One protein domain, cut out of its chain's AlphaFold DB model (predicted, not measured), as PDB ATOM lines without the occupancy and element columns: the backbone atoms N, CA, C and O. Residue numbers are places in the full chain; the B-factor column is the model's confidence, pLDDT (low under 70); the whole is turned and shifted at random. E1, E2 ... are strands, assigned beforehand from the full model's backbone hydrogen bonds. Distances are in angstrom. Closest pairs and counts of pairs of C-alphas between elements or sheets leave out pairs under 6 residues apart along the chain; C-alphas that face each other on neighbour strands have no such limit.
ATOM      1  N   LEU A  95      10.211  46.330 252.557       90.69
ATOM      2  CA  LEU A  95      11.566  46.013 252.990       90.69
ATOM      3  C   LEU A  95      12.371  45.435 251.829       90.69
ATOM      4  O   LEU A  95      11.869  44.661 251.016       90.69
ATOM      5  N   VAL A  96      13.639  45.807 251.773       93.06
ATOM      6  CA  VAL A  96      14.659  45.243 250.899       93.06
ATOM      7  C   VAL A  96      15.445  44.233 251.724       93.06
ATOM      8  O   VAL A  96      16.006  44.591 252.762       93.06
ATOM      9  N   HIS A  97      15.487  42.985 251.266       94.62
ATOM     10  CA  HIS A  97      16.301  41.955 251.893       94.62
ATOM     11  C   HIS A  97      17.755  42.097 251.445       94.62
ATOM     12  O   HIS A  97      18.040  42.076 250.249       94.62
ATOM     13  N   TRP A  98      18.686  42.221 252.382       96.19
ATOM     14  CA  TRP A  98      20.117  42.299 252.108       96.19
ATOM     15  C   TRP A  98      20.820  41.059 252.633       96.19
ATOM     16  O   TRP A  98      20.585  40.638 253.762       96.19
ATOM     17  N   THR A  99      21.747  40.523 251.843       94.62
ATOM     18  CA  THR A  99      22.584  39.395 252.265       94.62
ATOM     19  C   THR A  99      24.056  39.701 252.054       94.62
ATOM     20  O   THR A  99      24.434  40.398 251.110       94.62
ATOM     21  N   ARG A 100      24.918  39.191 252.930       94.50
ATOM     22  CA  ARG A 100      26.358  39.112 252.677       94.50
ATOM     23  C   ARG A 100      26.930  37.829 253.236       94.50
ATOM     24  O   ARG A 100      26.417  37.280 254.203       94.50
ATOM     25  N   THR A 101      28.042  37.397 252.668       92.12
ATOM     26  CA  THR A 101      28.825  36.292 253.214       92.12
ATOM     27  C   THR A 101      30.000  36.859 254.000       92.12
ATOM     28  O   THR A 101      30.781  37.646 253.463       92.12
ATOM     29  N   THR A 102      30.111  36.481 255.270       90.38
ATOM     30  CA  THR A 102      31.233  36.825 256.144       90.38
ATOM     31  C   THR A 102      32.041  35.580 256.474       90.38
ATOM     32  O   THR A 102      31.504  34.541 256.854       90.38
ATOM     33  N   ASP A 103      33.355  35.682 256.299       91.62
ATOM     34  CA  ASP A 103      34.273  34.595 256.611       91.62
ATOM     35  C   ASP A 103      34.548  34.552 258.115       91.62
ATOM     36  O   ASP A 103      34.921  35.553 258.733       91.62
ATOM     37  N   VAL A 104      34.426  33.364 258.699       88.62
ATOM     38  CA  VAL A 104      34.876  33.079 260.058       88.62
ATOM     39  C   VAL A 104      36.348  32.696 259.985       88.62
ATOM     40  O   VAL A 104      36.717  31.607 259.534       88.62
ATOM     41  N   VAL A 105      37.203  33.620 260.414       92.44
ATOM     42  CA  VAL A 105      38.655  33.434 260.415       92.44
ATOM     43  C   VAL A 105      39.094  32.772 261.718       92.44
ATOM     44  O   VAL A 105      38.726  33.200 262.810       92.44
ATOM     45  N   GLU A 106      39.927  31.743 261.608       95.56
ATOM     46  CA  GLU A 106      40.629  31.119 262.727       95.56
ATOM     47  C   GLU A 106      42.135  31.380 262.631       95.56
ATOM     48  O   GLU A 106      42.708  31.460 261.538       95.56
ATOM     49  N   ARG A 107      42.798  31.454 263.786       96.06
ATOM     50  CA  ARG A 107      44.255  31.570 263.921       96.06
ATOM     51  C   ARG A 107      44.820  30.325 264.587       96.06
ATOM     52  O   ARG A 107      44.234  29.814 265.538       96.06
ATOM     53  N   GLU A 108      45.960  29.852 264.105       96.75
ATOM     54  CA  GLU A 108      46.655  28.709 264.695       96.75
ATOM     55  C   GLU A 108      47.526  29.166 265.875       96.75
ATOM     56  O   GLU A 108      48.276  30.148 265.799       96.75
ATOM     57  N   VAL A 204      54.811  19.504 271.006       96.19
ATOM     58  CA  VAL A 204      54.074  20.711 270.629       96.19
ATOM     59  C   VAL A 204      52.691  20.301 270.152       96.19
ATOM     60  O   VAL A 204      52.572  19.527 269.203       96.19
ATOM     61  N   GLU A 205      51.663  20.847 270.786       96.38
ATOM     62  CA  GLU A 205      50.292  20.769 270.296       96.38
ATOM     63  C   GLU A 205      49.930  22.051 269.550       96.38
ATOM     64  O   GLU A 205      50.465  23.131 269.825       96.38
ATOM     65  N   THR A 206      49.009  21.927 268.596       96.06
ATOM     66  CA  THR A 206      48.476  23.054 267.828       96.06
ATOM     67  C   THR A 206      46.958  23.017 267.803       96.06
ATOM     68  O   THR A 206      46.376  21.955 267.577       96.06
ATOM     69  N   ALA A 207      46.317  24.176 267.932       95.25
ATOM     70  CA  ALA A 207      44.882  24.320 267.713       95.25
ATOM     71  C   ALA A 207      44.554  25.583 266.922       95.25
ATOM     72  O   ALA A 207      45.253  26.593 266.996       95.25
ATOM     73  N   TRP A 208      43.449  25.511 266.187       96.75
ATOM     74  CA  TRP A 208      42.845  26.652 265.520       96.75
ATOM     75  C   TRP A 208      41.801  27.277 266.439       96.75
ATOM     76  O   TRP A 208      40.960  26.572 266.993       96.75
ATOM     77  N   VAL A 209      41.883  28.589 266.623       95.25
ATOM     78  CA  VAL A 209      41.009  29.357 267.515       95.25
ATOM     79  C   VAL A 209      40.349  30.463 266.705       95.25
ATOM     80  O   VAL A 209      41.042  31.200 265.998       95.25
ATOM     81  N   GLY A 210      39.023  30.579 266.802       92.62
ATOM     82  CA  GLY A 210      38.254  31.628 266.127       92.62
ATOM     83  C   GLY A 210      38.704  33.027 266.543       92.62
ATOM     84  O   GLY A 210      39.016  33.260 267.715       92.62
ATOM     85  N   ASP A 211      38.752  33.958 265.591       87.19
ATOM     86  CA  ASP A 211      39.192  35.325 265.870       87.19
ATOM     87  C   ASP A 211      38.295  35.979 266.939       87.19
ATOM     88  O   ASP A 211      37.078  35.802 266.953       87.19
ATOM     89  N   GLY A 212      38.908  36.682 267.895       86.25
ATOM     90  CA  GLY A 212      38.215  37.241 269.068       86.25
ATOM     91  C   GLY A 212      37.938  36.260 270.220       86.25
ATOM     92  O   GLY A 212      37.515  36.696 271.290       86.25
ATOM     93  N   THR A 213      38.220  34.963 270.058       92.06
ATOM     94  CA  THR A 213      38.142  33.981 271.154       92.06
ATOM     95  C   THR A 213      39.465  33.920 271.921       92.06
ATOM     96  O   THR A 213      40.543  34.051 271.339       92.06
ATOM     97  N   ALA A 214      39.406  33.721 273.242       93.12
ATOM     98  CA  ALA A 214      40.607  33.587 274.062       93.12
ATOM     99  C   ALA A 214      41.387  32.310 273.680       93.12
ATOM    100  O   ALA A 214      40.797  31.227 273.662       93.12
ATOM    101  N   PRO A 215      42.696  32.405 273.384       93.44
ATOM    102  CA  PRO A 215      43.495  31.235 273.049       93.44
ATOM    103  C   PRO A 215      43.801  30.383 274.295       93.44
ATOM    104  O   PRO A 215      43.694  30.876 275.423       93.44
ATOM    105  N   PRO A 216      44.228  29.117 274.116       93.25
ATOM    106  CA  PRO A 216      44.678  28.269 275.216       93.25
ATOM    107  C   PRO A 216      45.771  28.943 276.055       93.25
ATOM    108  O   PRO A 216      46.664  29.614 275.525       93.25
ATOM    109  N   ALA A 217      45.714  28.759 277.374       92.12
ATOM    110  CA  ALA A 217      46.684  29.350 278.288       92.12
ATOM    111  C   ALA A 217      48.111  28.872 277.971       92.12
ATOM    112  O   ALA A 217      48.342  27.688 277.745       92.12
ATOM    113  N   GLY A 218      49.072  29.801 277.956       91.19
ATOM    114  CA  GLY A 218      50.472  29.494 277.639       91.19
ATOM    115  C   GLY A 218      50.753  29.225 276.157       91.19
ATOM    116  O   GLY A 218      51.891  28.917 275.809       91.19
ATOM    117  N   SER A 219      49.756  29.358 275.279       95.62
ATOM    118  CA  SER A 219      49.965  29.242 273.839       95.62
ATOM    119  C   SER A 219      50.520  30.521 273.217       95.62
ATOM    120  O   SER A 219      50.358  31.631 273.724       95.62
ATOM    121  N   THR A 220      51.188  30.348 272.082       94.88
ATOM    122  CA  THR A 220      51.702  31.426 271.237       94.88
ATOM    123  C   THR A 220      51.133  31.275 269.836       94.88
ATOM    124  O   THR A 220      50.967  30.162 269.340       94.88
ATOM    125  N   SER A 221      50.780  32.393 269.200       93.56
ATOM    126  CA  SER A 221      50.285  32.351 267.824       93.56
ATOM    127  C   SER A 221      51.411  31.950 266.876       93.56
ATOM    128  O   SER A 221      52.513  32.493 266.960       93.56
ATOM    129  N   THR A 222      51.118  31.052 265.935       94.38
ATOM    130  CA  THR A 222      52.070  30.659 264.883       94.38
ATOM    131  C   THR A 222      52.106  31.662 263.723       94.38
ATOM    132  O   THR A 222      52.931  31.541 262.821       94.38
ATOM    133  N   GLY A 223      51.194  32.645 263.715       92.19
ATOM    134  CA  GLY A 223      50.997  33.599 262.622       92.19
ATOM    135  C   GLY A 223      50.181  33.057 261.442       92.19
ATOM    136  O   GLY A 223      49.939  33.794 260.488       92.19
ATOM    137  N   ARG A 224      49.738  31.794 261.483       94.56
ATOM    138  CA  ARG A 224      48.920  31.194 260.419       94.56
ATOM    139  C   ARG A 224      47.436  31.459 260.664       94.56
ATOM    140  O   ARG A 224      46.942  31.328 261.782       94.56
ATOM    141  N   THR A 225      46.729  31.817 259.597       95.12
ATOM    142  CA  THR A 225      45.285  32.092 259.580       95.12
ATOM    143  C   THR A 225      44.600  31.214 258.541       95.12
ATOM    144  O   THR A 225      45.190  30.928 257.495       95.12
ATOM    145  N   ARG A 226      43.349  30.825 258.784       93.00
ATOM    146  CA  ARG A 226      42.501  30.145 257.798       93.00
ATOM    147  C   ARG A 226      41.068  30.653 257.873       93.00
ATOM    148  O   ARG A 226      40.624  31.072 258.937       93.00
ATOM    149  N   VAL A 227      40.345  30.557 256.763       93.31
ATOM    150  CA  VAL A 227      38.882  30.663 256.764       93.31
ATOM    151  C   VAL A 227      38.340  29.293 257.154       93.31
ATOM    152  O   VAL A 227      38.576  28.313 256.449       93.31
ATOM    153  N   ALA A 228      37.702  29.207 258.317       90.06
ATOM    154  CA  ALA A 228      37.181  27.953 258.856       90.06
ATOM    155  C   ALA A 228      35.792  27.635 258.303       90.06
ATOM    156  O   ALA A 228      35.486  26.491 257.969       90.06
ATOM    157  N   SER A 229      34.968  28.668 258.177       87.44
ATOM    158  CA  SER A 229      33.650  28.617 257.568       87.44
ATOM    159  C   SER A 229      33.276  30.002 257.052       87.44
ATOM    160  O   SER A 229      33.976  30.984 257.296       87.44
ATOM    161  N   SER A 230      32.162  30.075 256.339       89.44
ATOM    162  CA  SER A 230      31.525  31.327 255.957       89.44
ATOM    163  C   SER A 230      30.096  31.324 256.488       89.44
ATOM    164  O   SER A 230      29.386  30.328 256.315       89.44
ATOM    165  N   SER A 231      29.665  32.409 257.122       87.88
ATOM    166  CA  SER A 231      28.276  32.626 257.527       87.88
ATOM    167  C   SER A 231      27.596  33.602 256.581       87.88
ATOM    168  O   SER A 231      28.203  34.574 256.135       87.88
ATOM    169  N   THR A 232      26.323  33.357 256.288       91.38
ATOM    170  CA  THR A 232      25.480  34.368 255.651       91.38
ATOM    171  C   THR A 232      24.901  35.254 256.743       91.38
ATOM    172  O   THR A 232      24.274  34.763 257.680       91.38
ATOM    173  N   GLU A 233      25.138  36.552 256.625       93.25
ATOM    174  CA  GLU A 233      24.439  37.573 257.391       93.25
ATOM    175  C   GLU A 233      23.309  38.133 256.535       93.25
ATOM    176  O   GLU A 233      23.488  38.394 255.343       93.25
ATOM    177  N   GLU A 234      22.155  38.322 257.162       93.75
ATOM    178  CA  GLU A 234      20.936  38.787 256.515       93.75
ATOM    179  C   GLU A 234      20.380  39.983 257.284       93.75
ATOM    180  O   GLU A 234      20.457  40.034 258.516       93.75
ATOM    181  N   GLN A 235      19.840  40.957 256.559       94.00
ATOM    182  CA  GLN A 235      19.208  42.125 257.156       94.00
ATOM    183  C   GLN A 235      18.100  42.665 256.253       94.00
ATOM    184  O   GLN A 235      18.336  42.940 255.080       94.00
ATOM    185  N   ASP A 236      16.917  42.888 256.819       93.06
ATOM    186  CA  ASP A 236      15.815  43.558 256.130       93.06
ATOM    187  C   ASP A 236      15.785  45.035 256.523       93.06
ATOM    188  O   ASP A 236      15.781  45.370 257.711       93.06
ATOM    189  N   LEU A 237      15.778  45.924 255.530       91.69
ATOM    190  CA  LEU A 237      15.756  47.373 255.741       91.69
ATOM    191  C   LEU A 237      14.721  48.058 254.846       91.69
ATOM    192  O   LEU A 237      14.423  47.537 253.772       91.69
ATOM    193  N   PRO A 238      14.182  49.226 255.239       90.19
ATOM    194  CA  PRO A 238      13.304  50.009 254.377       90.19
ATOM    195  C   PRO A 238      13.959  50.363 253.037       90.19
ATOM    196  O   PRO A 238      15.178  50.524 252.935       90.19
ATOM    197  N   VAL A 239      13.136  50.537 252.001       88.56
ATOM    198  CA  VAL A 239      13.610  51.010 250.691       88.56
ATOM    199  C   VAL A 239      14.358  52.340 250.840       88.56
ATOM    200  O   VAL A 239      13.858  53.289 251.439       88.56
ATOM    201  N   GLY A 240      15.556  52.413 250.256       87.19
ATOM    202  CA  GLY A 240      16.432  53.587 250.315       87.19
ATOM    203  C   GLY A 240      17.485  53.533 251.424       87.19
ATOM    204  O   GLY A 240      18.426  54.328 251.397       87.19
ATOM    205  N   GLU A 241      17.389  52.576 252.346       92.25
ATOM    206  CA  GLU A 241      18.426  52.301 253.337       92.25
ATOM    207  C   GLU A 241      19.352  51.166 252.885       92.25
ATOM    208  O   GLU A 241      18.965  50.271 252.130       92.25
ATOM    209  N   ARG A 242      20.607  51.200 253.350       92.06
ATOM    210  CA  ARG A 242      21.611  50.166 253.070       92.06
ATOM    211  C   ARG A 242      22.306  49.736 254.364       92.06
ATOM    212  O   ARG A 242      22.670  50.610 255.154       92.06
ATOM    213  N   PRO A 243      22.574  48.432 254.560       94.12
ATOM    214  CA  PRO A 243      23.332  47.962 255.709       94.12
ATOM    215  C   PRO A 243      24.745  48.550 255.754       94.12
ATOM    216  O   PRO A 243      25.384  48.789 254.725       94.12
ATOM    217  N   ALA A 244      25.266  48.736 256.966       92.56
ATOM    218  CA  ALA A 244      26.627  49.213 257.161       92.56
ATOM    219  C   ALA A 244      27.670  48.134 256.808       92.56
ATOM    220  O   ALA A 244      27.518  46.944 257.103       92.56
ATOM    221  N   GLY A 245      28.788  48.575 256.228       90.19
ATOM    222  CA  GLY A 245      29.909  47.715 255.846       90.19
ATOM    223  C   GLY A 245      29.878  47.263 254.385       90.19
ATOM    224  O   GLY A 245      28.932  47.506 253.640       90.19
ATOM    225  N   ALA A 246      30.967  46.634 253.954       89.44
ATOM    226  CA  ALA A 246      31.107  46.125 252.594       89.44
ATOM    227  C   ALA A 246      30.476  44.728 252.441       89.44
ATOM    228  O   ALA A 246      30.165  44.059 253.428       89.44
ATOM    229  N   GLY A 247      30.316  44.292 251.189       89.94
ATOM    230  CA  GLY A 247      29.927  42.918 250.845       89.94
ATOM    231  C   GLY A 247      28.424  42.638 250.807       89.94
ATOM    232  O   GLY A 247      28.043  41.551 250.394       89.94
ATOM    233  N   TRP A 248      27.579  43.599 251.188       95.69
ATOM    234  CA  TRP A 248      26.123  43.470 251.081       95.69
ATOM    235  C   TRP A 248      25.645  43.497 249.633       95.69
ATOM    236  O   TRP A 248      25.965  44.429 248.885       95.69
ATOM    237  N   VAL A 249      24.849  42.490 249.293       93.50
ATOM    238  CA  VAL A 249      24.144  42.317 248.030       93.50
ATOM    239  C   VAL A 249      22.655  42.514 248.286       93.50
ATOM    240  O   VAL A 249      22.092  41.955 249.229       93.50
ATOM    241  N   GLU A 250      22.042  43.338 247.447       93.25
ATOM    242  CA  GLU A 250      20.605  43.583 247.458       93.25
ATOM    243  C   GLU A 250      19.869  42.359 246.904       93.25
ATOM    244  O   GLU A 250      20.213  41.841 245.839       93.25
ATOM    245  N   GLY A 251      18.895  41.868 247.661       90.44
ATOM    246  CA  GLY A 251      18.059  40.727 247.327       90.44
ATOM    247  C   GLY A 251      16.659  41.147 246.888       90.44
ATOM    248  O   GLY A 251      16.455  42.185 246.264       90.44
ATOM    249  N   ALA A 252      15.674  40.300 247.190       86.06
ATOM    250  CA  ALA A 252      14.284  40.577 246.858       86.06
ATOM    251  C   ALA A 252      13.687  41.649 247.783       86.06
ATOM    252  O   ALA A 252      13.928  41.665 248.991       86.06
ATOM    253  N   THR A 253      12.848  42.508 247.215       87.56
ATOM    254  CA  THR A 253      11.943  43.369 247.978       87.56
ATOM    255  C   THR A 253      10.707  42.594 248.408       87.56
ATOM    256  O   THR A 253      10.081  41.919 247.589       87.56
ATOM    257  N   SER A 254      10.337  42.739 249.675       81.94
ATOM    258  CA  SER A 254       9.132  42.166 250.268       81.94
ATOM    259  C   SER A 254       8.209  43.291 250.716       81.94
ATOM    260  O   SER A 254       8.607  44.163 251.490       81.94
ATOM    261  N   GLU A 255       6.969  43.274 250.242       81.56
ATOM    262  CA  GLU A 255       5.916  44.145 250.757       81.56
ATOM    263  C   GLU A 255       5.309  43.488 251.999       81.56
ATOM    264  O   GLU A 255       4.788  42.374 251.929       81.56
ATOM    265  N   ILE A 256       5.434  44.147 253.151       78.38
ATOM    266  CA  ILE A 256       4.960  43.617 254.438       78.38
ATOM    267  C   ILE A 256       3.552  44.117 254.741       78.38
ATOM    268  O   ILE A 256       2.750  43.403 255.343       78.38
ATOM    269  N   SER A 257       3.233  45.327 254.292       78.88
ATOM    270  CA  SER A 257       1.891  45.883 254.379       78.88
ATOM    271  C   SER A 257       1.599  46.741 253.161       78.88
ATOM    272  O   SER A 257       2.401  47.606 252.799       78.88
ATOM    273  N   ALA A 258       0.422  46.522 252.577       78.38
ATOM    274  CA  ALA A 258      -0.123  47.414 251.568       78.38
ATOM    275  C   ALA A 258      -0.388  48.799 252.168       78.38
ATOM    276  O   ALA A 258      -0.597  48.931 253.377       78.38
TER     277      ALA A 258
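Overview. This is residues 95 to 108 and 204 to 258 of the 406 residues of an uncharacterized protein of Nocardioides sp. SLBN-35 (UniProt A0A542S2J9). This is a long, narrow, twisted ribbon: two long strands, E1 and E3, run side by side in opposite ways, and on the other side of E1 a shorter strand is paired near each of its ends, E4 near its first residues and E2 near its last. E2 and E4 reach past the ends of E1 and lengthen the rod. The 69 printed residues hold four named strands, in the order E1, E2, E3, E4, and no named helix; the class is all strand. The sheet is branched, with antiparallel pairs E1 and E2, E1 and E3, E1 and E4. The whole is extended, with a radius of gyration of the C-alphas of 18.2 A and spans of 63 by 17 by 15 A.

Along the chain. Find C-alpha 95 at (11.566, 46.013, 252.990); from there E1, residues 95 to 108, runs 40.8 A to C-alpha 108 at (46.655, 28.709, 264.695). After the cut, look for E2 at residues 204 to 210, 19.7 A long. E3, residues 220 to 238, is the longest strand by residues and covers 45.9 A from first to last C-alpha; at residue 223 you will find it bends by 78 degrees. E4, residues 249 to 257, runs 23.4 A and ends at C-alpha 257, (1.891, 45.883, 254.379).

Arrangement. Start with E1, which has three neighbours in staggered pairing. On one side, beside its residues 95 to 108, look for E3, antiparallel at 172 degrees; C-alphas 103 and 230 face each other at 4.3 A, and N 98 and O 235 are within hydrogen-bond range at 2.8 A, as are N 228 and O 104 at 2.9 A. On the other side, beside residues 95 to 99, lies E4, antiparallel at 137 degrees; C-alphas 96 and 253 face each other at 4.4 A, and N 251 and O 97 are 2.7 A apart, within hydrogen-bond range. On that same side, beside residues 106 to 108, lies E2, antiparallel at 167 degrees; C-alphas 106 and 210 face each other at 4.2 A, and N 107 and O 209 are within hydrogen-bond range at 2.8 A. E2, E3 and E4 are edge strands. E2 and E4 are apart, E3 and E4 are apart, and E2 and E3 are only just apart, with 8.2 A between their closest C-alphas.

Size, cuts and confidence. The two C-alphas farthest apart are those of Val 204 and Ala 258, 63.4 A. Residues 109 to 203 are cut out, and C-alphas 108 and 204 are 12.4 A apart across the cut. The links E2 to E3 and E3 to E4 are short. The mean pLDDT of the printed part is 91.5, and no printed residue is under 70.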